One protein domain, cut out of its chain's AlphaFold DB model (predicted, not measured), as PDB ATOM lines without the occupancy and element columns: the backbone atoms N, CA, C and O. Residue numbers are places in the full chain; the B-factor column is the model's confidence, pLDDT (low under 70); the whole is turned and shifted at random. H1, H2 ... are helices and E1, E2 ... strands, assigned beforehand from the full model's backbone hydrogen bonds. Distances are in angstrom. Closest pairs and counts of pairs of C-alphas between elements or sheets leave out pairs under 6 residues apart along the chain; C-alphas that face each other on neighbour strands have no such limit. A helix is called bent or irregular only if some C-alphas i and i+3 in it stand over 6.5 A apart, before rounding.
ATOM      1  N   LEU A   3     390.437 300.946 843.722       74.62
ATOM      2  CA  LEU A   3     391.854 301.109 843.418       74.62
ATOM      3  C   LEU A   3     392.632 300.133 844.294       74.62
ATOM      4  O   LEU A   3     392.442 300.087 845.509       74.62
ATOM      5  N   GLY A   4     393.484 299.335 843.666       81.75
ATOM      6  CA  GLY A   4     394.345 298.381 844.346       81.75
ATOM      7  C   GLY A   4     395.730 298.402 843.724       81.75
ATOM      8  O   GLY A   4     395.854 298.487 842.503       81.75
ATOM      9  N   ALA A   5     396.758 298.331 844.558       85.75
ATOM     10  CA  ALA A   5     398.137 298.187 844.122       85.75
ATOM     11  C   ALA A   5     398.912 297.304 845.102       85.75
ATOM     12  O   ALA A   5     398.614 297.261 846.297       85.75
ATOM     13  N   GLY A   6     399.917 296.612 844.573       88.19
ATOM     14  CA  GLY A   6     400.903 295.879 845.353       88.19
ATOM     15  C   GLY A   6     402.296 296.403 845.031       88.19
ATOM     16  O   GLY A   6     402.601 296.671 843.868       88.19
ATOM     17  N   ARG A   7     403.143 296.544 846.049       93.38
ATOM     18  CA  ARG A   7     404.563 296.862 845.884       93.38
ATOM     19  C   ARG A   7     405.394 295.722 846.451       93.38
ATOM     20  O   ARG A   7     405.267 295.383 847.621       93.38
ATOM     21  N   PHE A   8     406.288 295.187 845.629       92.81
ATOM     22  CA  PHE A   8     407.343 294.285 846.079       92.81
ATOM     23  C   PHE A   8     408.593 295.103 846.390       92.81
ATOM     24  O   PHE A   8     408.916 296.061 845.684       92.81
ATOM     25  N   SER A   9     409.294 294.778 847.468       94.12
ATOM     26  CA  SER A   9     410.563 295.425 847.808       94.12
ATOM     27  C   SER A   9     411.546 294.420 848.404       94.12
ATOM     28  O   SER A   9     411.119 293.516 849.126       94.12
ATOM     29  N   PRO A  10     412.851 294.520 848.102       94.12
ATOM     30  CA  PRO A  10     413.843 293.603 848.657       94.12
ATOM     31  C   PRO A  10     413.871 293.657 850.188       94.12
ATOM     32  O   PRO A  10     413.735 294.733 850.775       94.12
ATOM     33  N   PHE A  11     414.065 292.509 850.838       94.44
ATOM     34  CA  PHE A  11     414.331 292.472 852.272       94.44
ATOM     35  C   PHE A  11     415.838 292.695 852.514       94.44
ATOM     36  O   PHE A  11     416.656 291.915 852.030       94.44
ATOM     37  N   PRO A  12     416.248 293.739 853.259       92.00
ATOM     38  CA  PRO A  12     417.649 294.166 853.314       92.00
ATOM     39  C   PRO A  12     418.596 293.175 854.009       92.00
ATOM     40  O   PRO A  12     419.804 293.280 853.829       92.00
ATOM     41  N   GLY A  13     418.080 292.227 854.799       94.88
ATOM     42  CA  GLY A  13     418.894 291.249 855.535       94.88
ATOM     43  C   GLY A  13     418.935 289.843 854.932       94.88
ATOM     44  O   GLY A  13     419.527 288.956 855.533       94.88
ATOM     45  N   ASP A  14     418.251 289.608 853.813       93.50
ATOM     46  CA  ASP A  14     418.099 288.284 853.201       93.50
ATOM     47  C   ASP A  14     417.579 288.453 851.760       93.50
ATOM     48  O   ASP A  14     416.408 288.810 851.580       93.50
ATOM     49  N   PRO A  15     418.417 288.205 850.736       89.38
ATOM     50  CA  PRO A  15     418.044 288.390 849.335       89.38
ATOM     51  C   PRO A  15     416.982 287.391 848.854       89.38
ATOM     52  O   PRO A  15     416.361 287.623 847.820       89.38
ATOM     53  N   GLU A  16     416.725 286.307 849.593       89.06
ATOM     54  CA  GLU A  16     415.643 285.371 849.277       89.06
ATOM     55  C   GLU A  16     414.278 285.812 849.819       89.06
ATOM     56  O   GLU A  16     413.264 285.131 849.610       89.06
ATOM     57  N   LYS A  17     414.228 286.933 850.544       91.38
ATOM     58  CA  LYS A  17     413.004 287.484 851.119       91.38
ATOM     59  C   LYS A  17     412.629 288.803 850.452       91.38
ATOM     60  O   LYS A  17     413.460 289.590 850.007       91.38
ATOM     61  N   THR A  18     411.330 289.072 850.435       93.12
ATOM     62  CA  THR A  18     410.764 290.322 849.929       93.12
ATOM     63  C   THR A  18     409.667 290.813 850.864       93.12
ATOM     64  O   THR A  18     408.932 290.019 851.456       93.12
ATOM     65  N   TYR A  19     409.569 292.130 851.000       93.44
ATOM     66  CA  TYR A  19     408.390 292.797 851.525       93.44
ATOM     67  C   TYR A  19     407.336 292.926 850.431       93.44
ATOM     68  O   TYR A  19     407.661 293.196 849.274       93.44
ATOM     69  N   VAL A  20     406.076 292.751 850.823       92.94
ATOM     70  CA  VAL A  20     404.917 292.944 849.954       92.94
ATOM     71  C   VAL A  20     403.974 293.911 850.655       92.94
ATOM     72  O   VAL A  20     403.364 293.553 851.663       92.94
ATOM     73  N   ASP A  21     403.872 295.124 850.122       93.12
ATOM     74  CA  ASP A  21     402.961 296.150 850.617       93.12
ATOM     75  C   ASP A  21     401.689 296.149 849.770       93.12
ATOM     76  O   ASP A  21     401.750 296.228 848.541       93.12
ATOM     77  N   TYR A  22     400.533 296.094 850.429       90.81
ATOM     78  CA  TYR A  22     399.225 296.147 849.783       90.81
ATOM     79  C   TYR A  22     398.574 297.501 850.052       90.81
ATOM     80  O   TYR A  22     398.434 297.910 851.203       90.81
ATOM     81  N   VAL A  23     398.125 298.173 848.994       89.94
ATOM     82  CA  VAL A  23     397.306 299.385 849.088       89.94
ATOM     83  C   VAL A  23     395.951 299.077 848.481       89.94
ATOM     84  O   VAL A  23     395.854 298.726 847.306       89.94
ATOM     85  N   VAL A  24     394.901 299.200 849.289       87.88
ATOM     86  CA  VAL A  24     393.530 298.898 848.881       87.88
ATOM     87  C   VAL A  24     392.634 300.074 849.248       87.88
ATOM     88  O   VAL A  24     392.520 300.436 850.414       87.88
ATOM     89  N   CYS A  25     391.989 300.663 848.244       86.25
ATOM     90  CA  CYS A  25     390.968 301.689 848.400       86.25
ATOM     91  C   CYS A  25     389.679 301.183 847.752       86.25
ATOM     92  O   CYS A  25     389.580 301.054 846.527       86.25
ATOM     93  N   ILE A  26     388.706 300.842 848.596       82.50
ATOM     94  CA  ILE A  26     387.419 300.299 848.175       82.50
ATOM     95  C   ILE A  26     386.319 301.195 848.727       82.50
ATOM     96  O   ILE A  26     386.150 301.324 849.934       82.50
ATOM     97  N   ASP A  27     385.542 301.762 847.813       83.19
ATOM     98  CA  ASP A  27     384.215 302.295 848.095       83.19
ATOM     99  C   ASP A  27     383.194 301.310 847.504       83.19
ATOM    100  O   ASP A  27     383.008 301.299 846.276       83.19
ATOM    101  N   PRO A  28     382.583 300.445 848.340       75.12
ATOM    102  CA  PRO A  28     381.697 299.396 847.863       75.12
ATOM    103  C   PRO A  28     380.341 299.939 847.390       75.12
ATOM    104  O   PRO A  28     379.586 299.184 846.786       75.12
ATOM    105  N   LYS A  29     380.013 301.223 847.626       81.06
ATOM    106  CA  LYS A  29     378.689 301.815 847.345       81.06
ATOM    107  C   LYS A  29     377.513 301.010 847.929       81.06
ATOM    108  O   LYS A  29     376.414 301.019 847.376       81.06
ATOM    109  N   ILE A  30     377.733 300.312 849.047       79.44
ATOM    110  CA  ILE A  30     376.697 299.553 849.759       79.44
ATOM    111  C   ILE A  30     376.300 300.332 851.009       79.44
ATOM    112  O   ILE A  30     376.990 300.299 852.023       79.44
ATOM    113  N   TYR A  31     375.164 301.021 850.938       77.38
ATOM    114  CA  TYR A  31     374.717 301.950 851.983       77.38
ATOM    115  C   TYR A  31     374.200 301.276 853.265       77.38
ATOM    116  O   TYR A  31     374.076 301.936 854.291       77.38
ATOM    117  N   PHE A  32     373.915 299.970 853.228       85.75
ATOM    118  CA  PHE A  32     373.341 299.228 854.362       85.75
ATOM    119  C   PHE A  32     374.348 298.345 855.107       85.75
ATOM    120  O   PHE A  32     373.983 297.688 856.080       85.75
ATOM    121  N   VAL A  33     375.608 298.299 854.665       87.12
ATOM    122  CA  VAL A  33     376.641 297.481 855.309       87.12
ATOM    123  C   VAL A  33     377.464 298.360 856.252       87.12
ATOM    124  O   VAL A  33     378.021 299.364 855.814       87.12
ATOM    125  N   PRO A  34     377.592 297.992 857.540       90.62
ATOM    126  CA  PRO A  34     378.475 298.688 858.464       90.62
ATOM    127  C   PRO A  34     379.918 298.733 857.953       90.62
ATOM    128  O   PRO A  34     380.473 297.700 857.578       90.62
ATOM    129  N   GLN A  35     380.562 299.900 858.045       87.56
ATOM    130  CA  GLN A  35     381.958 300.091 857.627       87.56
ATOM    131  C   GLN A  35     382.904 299.048 858.241       87.56
ATOM    132  O   GLN A  35     383.753 298.501 857.551       87.56
ATOM    133  N   ARG A  36     382.682 298.665 859.507       90.69
ATOM    134  CA  ARG A  36     383.473 297.620 860.180       90.69
ATOM    135  C   ARG A  36     383.456 296.274 859.452       90.69
ATOM    136  O   ARG A  36     384.460 295.567 859.477       90.69
ATOM    137  N   LEU A  37     382.336 295.900 858.827       91.25
ATOM    138  CA  LEU A  37     382.263 294.666 858.039       91.25
ATOM    139  C   LEU A  37     383.062 294.807 856.745       91.25
ATOM    140  O   LEU A  37     383.782 293.882 856.384       91.25
ATOM    141  N   VAL A  38     382.994 295.971 856.093       89.44
ATOM    142  CA  VAL A  38     383.812 296.278 854.911       89.44
ATOM    143  C   VAL A  38     385.298 296.184 855.261       89.44
ATOM    144  O   VAL A  38     386.019 295.424 854.621       89.44
ATOM    145  N   ASP A  39     385.739 296.858 856.324       90.00
ATOM    146  CA  ASP A  39     387.139 296.855 856.770       90.00
ATOM    147  C   ASP A  39     387.622 295.437 857.107       90.00
ATOM    148  O   ASP A  39     388.714 295.028 856.709       90.00
ATOM    149  N   THR A  40     386.779 294.649 857.785       93.38
ATOM    150  CA  THR A  40     387.078 293.249 858.118       93.38
ATOM    151  C   THR A  40     387.233 292.401 856.857       93.38
ATOM    152  O   THR A  40     388.178 291.619 856.755       93.38
ATOM    153  N   CYS A  41     386.348 292.568 855.872       91.12
ATOM    154  CA  CYS A  41     386.442 291.872 854.591       91.12
ATOM    155  C   CYS A  41     387.726 292.240 853.837       91.12
ATOM    156  O   CYS A  41     388.380 291.354 853.281       91.12
ATOM    157  N   ILE A  42     388.120 293.515 853.843       91.00
ATOM    158  CA  ILE A  42     389.367 293.976 853.217       91.00
ATOM    159  C   ILE A  42     390.575 293.345 853.914       91.00
ATOM    160  O   ILE A  42     391.401 292.712 853.254       91.00
ATOM    161  N   ALA A  43     390.647 293.436 855.245       92.31
ATOM    162  CA  ALA A  43     391.730 292.847 856.028       92.31
ATOM    163  C   ALA A  43     391.836 291.329 855.815       92.31
ATOM    164  O   ALA A  43     392.924 290.795 855.595       92.31
ATOM    165  N   TYR A  44     390.697 290.630 855.815       95.06
ATOM    166  CA  TYR A  44     390.648 289.191 855.574       95.06
ATOM    167  C   TYR A  44     391.096 288.819 854.156       95.06
ATOM    168  O   TYR A  44     391.792 287.818 853.974       95.06
ATOM    169  N   THR A  45     390.746 289.632 853.157       91.12
ATOM    170  CA  THR A  45     391.164 289.432 851.762       91.12
ATOM    171  C   THR A  45     392.681 289.545 851.625       91.12
ATOM    172  O   THR A  45     393.310 288.626 851.102       91.12
ATOM    173  N   VAL A  46     393.280 290.613 852.164       92.12
ATOM    174  CA  VAL A  46     394.742 290.804 852.160       92.12
ATOM    175  C   VAL A  46     395.439 289.667 852.909       92.12
ATOM    176  O   VAL A  46     396.433 289.114 852.436       92.12
ATOM    177  N   HIS A  47     394.892 289.250 854.053       94.38
ATOM    178  CA  HIS A  47     395.443 288.131 854.807       94.38
ATOM    179  C   HIS A  47     395.422 286.826 854.000       94.38
ATOM    180  O   HIS A  47     396.458 286.163 853.894       94.38
ATOM    181  N   ARG A  48     394.281 286.467 853.394       95.25
ATOM    182  CA  ARG A  48     394.167 285.264 852.555       95.25
ATOM    183  C   ARG A  48     395.156 285.271 851.400       95.25
ATOM    184  O   ARG A  48     395.795 284.244 851.171       95.25
ATOM    185  N   ASP A  49     395.283 286.397 850.704       91.81
ATOM    186  CA  ASP A  49     396.231 286.531 849.599       91.81
ATOM    187  C   ASP A  49     397.665 286.282 850.081       91.81
ATOM    188  O   ASP A  49     398.373 285.440 849.530       91.81
ATOM    189  N   SER A  50     398.051 286.887 851.210       92.25
ATOM    190  CA  SER A  50     399.382 286.688 851.791       92.25
ATOM    191  C   SER A  50     399.670 285.221 852.150       92.25
ATOM    192  O   SER A  50     400.786 284.733 851.958       92.25
ATOM    193  N   VAL A  51     398.672 284.485 852.655       96.12
ATOM    194  CA  VAL A  51     398.804 283.059 852.988       96.12
ATOM    195  C   VAL A  51     398.925 282.226 851.714       96.12
ATOM    196  O   VAL A  51     399.773 281.333 851.634       96.12
ATOM    197  N   PHE A  52     398.108 282.532 850.706       95.44
ATOM    198  CA  PHE A  52     398.139 281.859 849.415       95.44
ATOM    199  C   PHE A  52     399.480 282.062 848.701       95.44
ATOM    200  O   PHE A  52     400.102 281.079 848.296       95.44
ATOM    201  N   ALA A  53     399.971 283.300 848.626       91.88
ATOM    202  CA  ALA A  53     401.255 283.637 848.018       91.88
ATOM    203  C   ALA A  53     402.412 282.881 848.691       91.88
ATOM    204  O   ALA A  53     403.220 282.245 848.014       91.88
ATOM    205  N   ARG A  54     402.449 282.844 850.032       93.31
ATOM    206  CA  ARG A  54     403.452 282.066 850.784       93.31
ATOM    207  C   ARG A  54     403.380 280.574 850.475       93.31
ATOM    208  O   ARG A  54     404.418 279.925 850.351       93.31
ATOM    209  N   LYS A  55     402.172 280.009 850.373       96.12
ATOM    210  CA  LYS A  55     401.988 278.594 850.027       96.12
ATOM    211  C   LYS A  55     402.494 278.309 848.614       96.12
ATOM    212  O   LYS A  55     403.248 277.355 848.431       96.12
ATOM    213  N   LYS A  56     402.136 279.151 847.642       95.25
ATOM    214  CA  LYS A  56     402.565 279.005 846.247       95.25
ATOM    215  C   LYS A  56     404.072 279.125 846.082       95.25
ATOM    216  O   LYS A  56     404.658 278.278 845.420       95.25
ATOM    217  N   LEU A  57     404.704 280.070 846.773       91.88
ATOM    218  CA  LEU A  57     406.161 280.202 846.781       91.88
ATOM    219  C   LEU A  57     406.844 278.914 847.279       91.88
ATOM    220  O   LEU A  57     407.794 278.437 846.668       91.88
ATOM    221  N   LYS A  58     406.338 278.306 848.361       93.25
ATOM    222  CA  LYS A  58     406.867 277.028 848.877       93.25
ATOM    223  C   LYS A  58     406.646 275.856 847.921       93.25
ATOM    224  O   LYS A  58     407.446 274.928 847.889       93.25
ATOM    225  N   GLU A  59     405.529 275.832 847.198       95.25
ATOM    226  CA  GLU A  59     405.281 274.829 846.155       95.25
ATOM    227  C   GLU A  59     406.261 274.995 844.989       95.25
ATOM    228  O   GLU A  59     406.861 274.012 844.571       95.25
ATOM    229  N   GLN A  60     406.486 276.230 844.536       92.06
ATOM    230  CA  GLN A  60     407.413 276.540 843.447       92.06
ATOM    231  C   GLN A  60     408.869 276.236 843.806       92.06
ATOM    232  O   GLN A  60     409.554 275.608 843.004       92.06
ATOM    233  N   LYS A  61     409.329 276.599 845.014       89.56
ATOM    234  CA  LYS A  61     410.688 276.260 845.478       89.56
ATOM    235  C   LYS A  61     410.923 274.744 845.471       89.56
ATOM    236  O   LYS A  61     411.889 274.284 844.880       89.56
ATOM    237  N   ARG A  62     409.978 273.959 846.009       92.00
ATOM    238  CA  ARG A  62     410.059 272.483 845.994       92.00
ATOM    239  C   ARG A  62     410.094 271.902 844.580       92.00
ATOM    240  O   ARG A  62     410.802 270.931 844.342       92.00
ATOM    241  N   GLN A  63     409.327 272.477 843.652       89.38
ATOM    242  CA  GLN A  63     409.349 272.054 842.250       89.38
ATOM    243  C   GLN A  63     410.703 272.354 841.601       89.38
ATOM    244  O   GLN A  63     411.284 271.455 841.003       89.38
ATOM    245  N   GLN A  64     411.240 273.566 841.779       85.19
ATOM    246  CA  GLN A  64     412.569 273.926 841.274       85.19
ATOM    247  C   GLN A  64     413.667 273.013 841.825       85.19
ATOM    248  O   GLN A  64     414.481 272.524 841.049       85.19
ATOM    249  N   GLU A  65     413.654 272.729 843.129       84.62
ATOM    250  CA  GLU A  65     414.597 271.801 843.764       84.62
ATOM    251  C   GLU A  65     414.494 270.391 843.157       84.62
ATOM    252  O   GLU A  65     415.509 269.786 842.820       84.62
ATOM    253  N   SER A  66     413.276 269.875 842.947       75.38
ATOM    254  CA  SER A  66     413.086 268.554 842.333       75.38
ATOM    255  C   SER A  66     413.551 268.484 840.875       75.38
ATOM    256  O   SER A  66     414.123 267.474 840.470       75.38
ATOM    257  N   THR A  67     413.360 269.558 840.100       73.25
ATOM    258  CA  THR A  67     413.801 269.634 838.701       73.25
ATOM    259  C   THR A  67     415.326 269.712 838.604       73.25
ATOM    260  O   THR A  67     415.925 268.975 837.823       73.25
ATOM    261  N   GLN A  68     415.972 270.519 839.449       69.06
ATOM    262  CA  GLN A  68     417.433 270.647 839.473       69.06
ATOM    263  C   GLN A  68     418.133 269.332 839.849       69.06
ATOM    264  O   GLN A  68     419.160 268.997 839.267       69.06
ATOM    265  N   ILE A  69     417.558 268.549 840.771       69.50
ATOM    266  CA  ILE A  69     418.086 267.220 841.126       69.50
ATOM    267  C   ILE A  69     417.971 266.251 839.941       69.50
ATOM    268  O   ILE A  69     418.901 265.490 839.684       69.50
ATOM    269  N   SER A  70     416.856 266.279 839.201       66.19
ATOM    270  CA  SER A  70     416.683 265.403 838.037       66.19
ATOM    271  C   SER A  70     417.637 265.728 836.884       66.19
ATOM    272  O   SER A  70     418.102 264.804 836.229       66.19
ATOM    273  N   GLU A  71     417.975 267.001 836.670       65.12
ATOM    274  CA  GLU A  71     418.941 267.416 835.642       65.12
ATOM    275  C   GLU A  71     420.382 267.068 836.042       65.12
ATOM    276  O   GLU A  71     421.135 266.564 835.218       65.12
ATOM    277  N   ALA A  72     420.744 267.222 837.319       61.31
ATOM    278  CA  ALA A  72     422.077 266.885 837.831       61.31
ATOM    279  C   ALA A  72     422.358 265.371 837.955       61.31
ATOM    280  O   ALA A  72     423.483 264.989 838.255       61.31
ATOM    281  N   THR A  73     421.347 264.512 837.776       58.94
ATOM    282  CA  THR A  73     421.487 263.041 837.846       58.94
ATOM    283  C   THR A  73     421.676 262.404 836.455       58.94
ATOM    284  O   THR A  73     421.869 261.195 836.355       58.94
TER     285      THR A  73
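AT A GLANCE: This is residues 3 to 73 of the 75 residues of an uncharacterized protein of Gongylonema pulchrum (UniProt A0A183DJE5). Look for a two-stranded hairpin, E1 and E2, and one long helix, H1, onto which the chain folds back: E2 runs beside the first part of H1, near its residues 38 to 50, and E1 is on the far side of E2 from the helix. The rest of H1, residues 51 to 72, sticks out past this loose pairing as a long arm. The printed part has 71 residues, with two named strands and then one named helix along the chain; the sheet has the order E1 - E2 and is antiparallel, and the class is mixed, helices and strands. The whole is extended, with a radius of gyration of the C-alphas of 18.1 A and spans of 62 by 25 by 17 A.

IN THESE COORDINATES: Find C-alpha 3 at (391.854, 301.109, 843.418); from there strand E1, residues 3 to 10, runs 23.8 A to C-alpha 10. Strand E2, residues 18 to 26, runs 25.4 A from C-alpha 18 at (410.764, 290.322, 849.929) to C-alpha 26. Helix H1, residues 35 to 72, runs 55.7 A and ends with C-alpha 72 at (422.077, 266.885, 837.831); it is not bent.

HOW THE PARTS SIT: Begin with the hairpin of E1 and E2, antiparallel neighbours with 169 degrees between their directions. Look at C-alphas 4 and 24, which face each other at 4.6 A. Beside them, N 5 and O 23 are within hydrogen-bond range at 2.9 A, and so are N 25 and O 3 at 2.8 A. Next, look from E2 to H1: 2 pairs of their C-alphas are within 8 A, the closest those of Tyr 22 and Val 46, 7.4 A apart. The centres of E2 and H1 are 14.7 A apart. E1 and H1 are apart. In H1, every O i to N i+4 pair is within hydrogen-bond range.

THE WHOLE: The outline is a rod, and the two C-alphas farthest apart, those of Tyr 31 and Thr 73, are 62.5 A from each other. Residues 31 to 37, of which 35 to 37 belong to H1, stand free, and so do residues 51 to 73, of which 51 to 72 belong to H1. Without these stretches the body has 41 residues and spans 43 by 17 by 11 A. The printed part has no cut, and both links, E1 to E2 with 7 residues and E2 to H1 with 8, are short but not tight. The mean pLDDT of the printed part is 87.4; look at residues 68 to 73 for the model's low confidence, under 70.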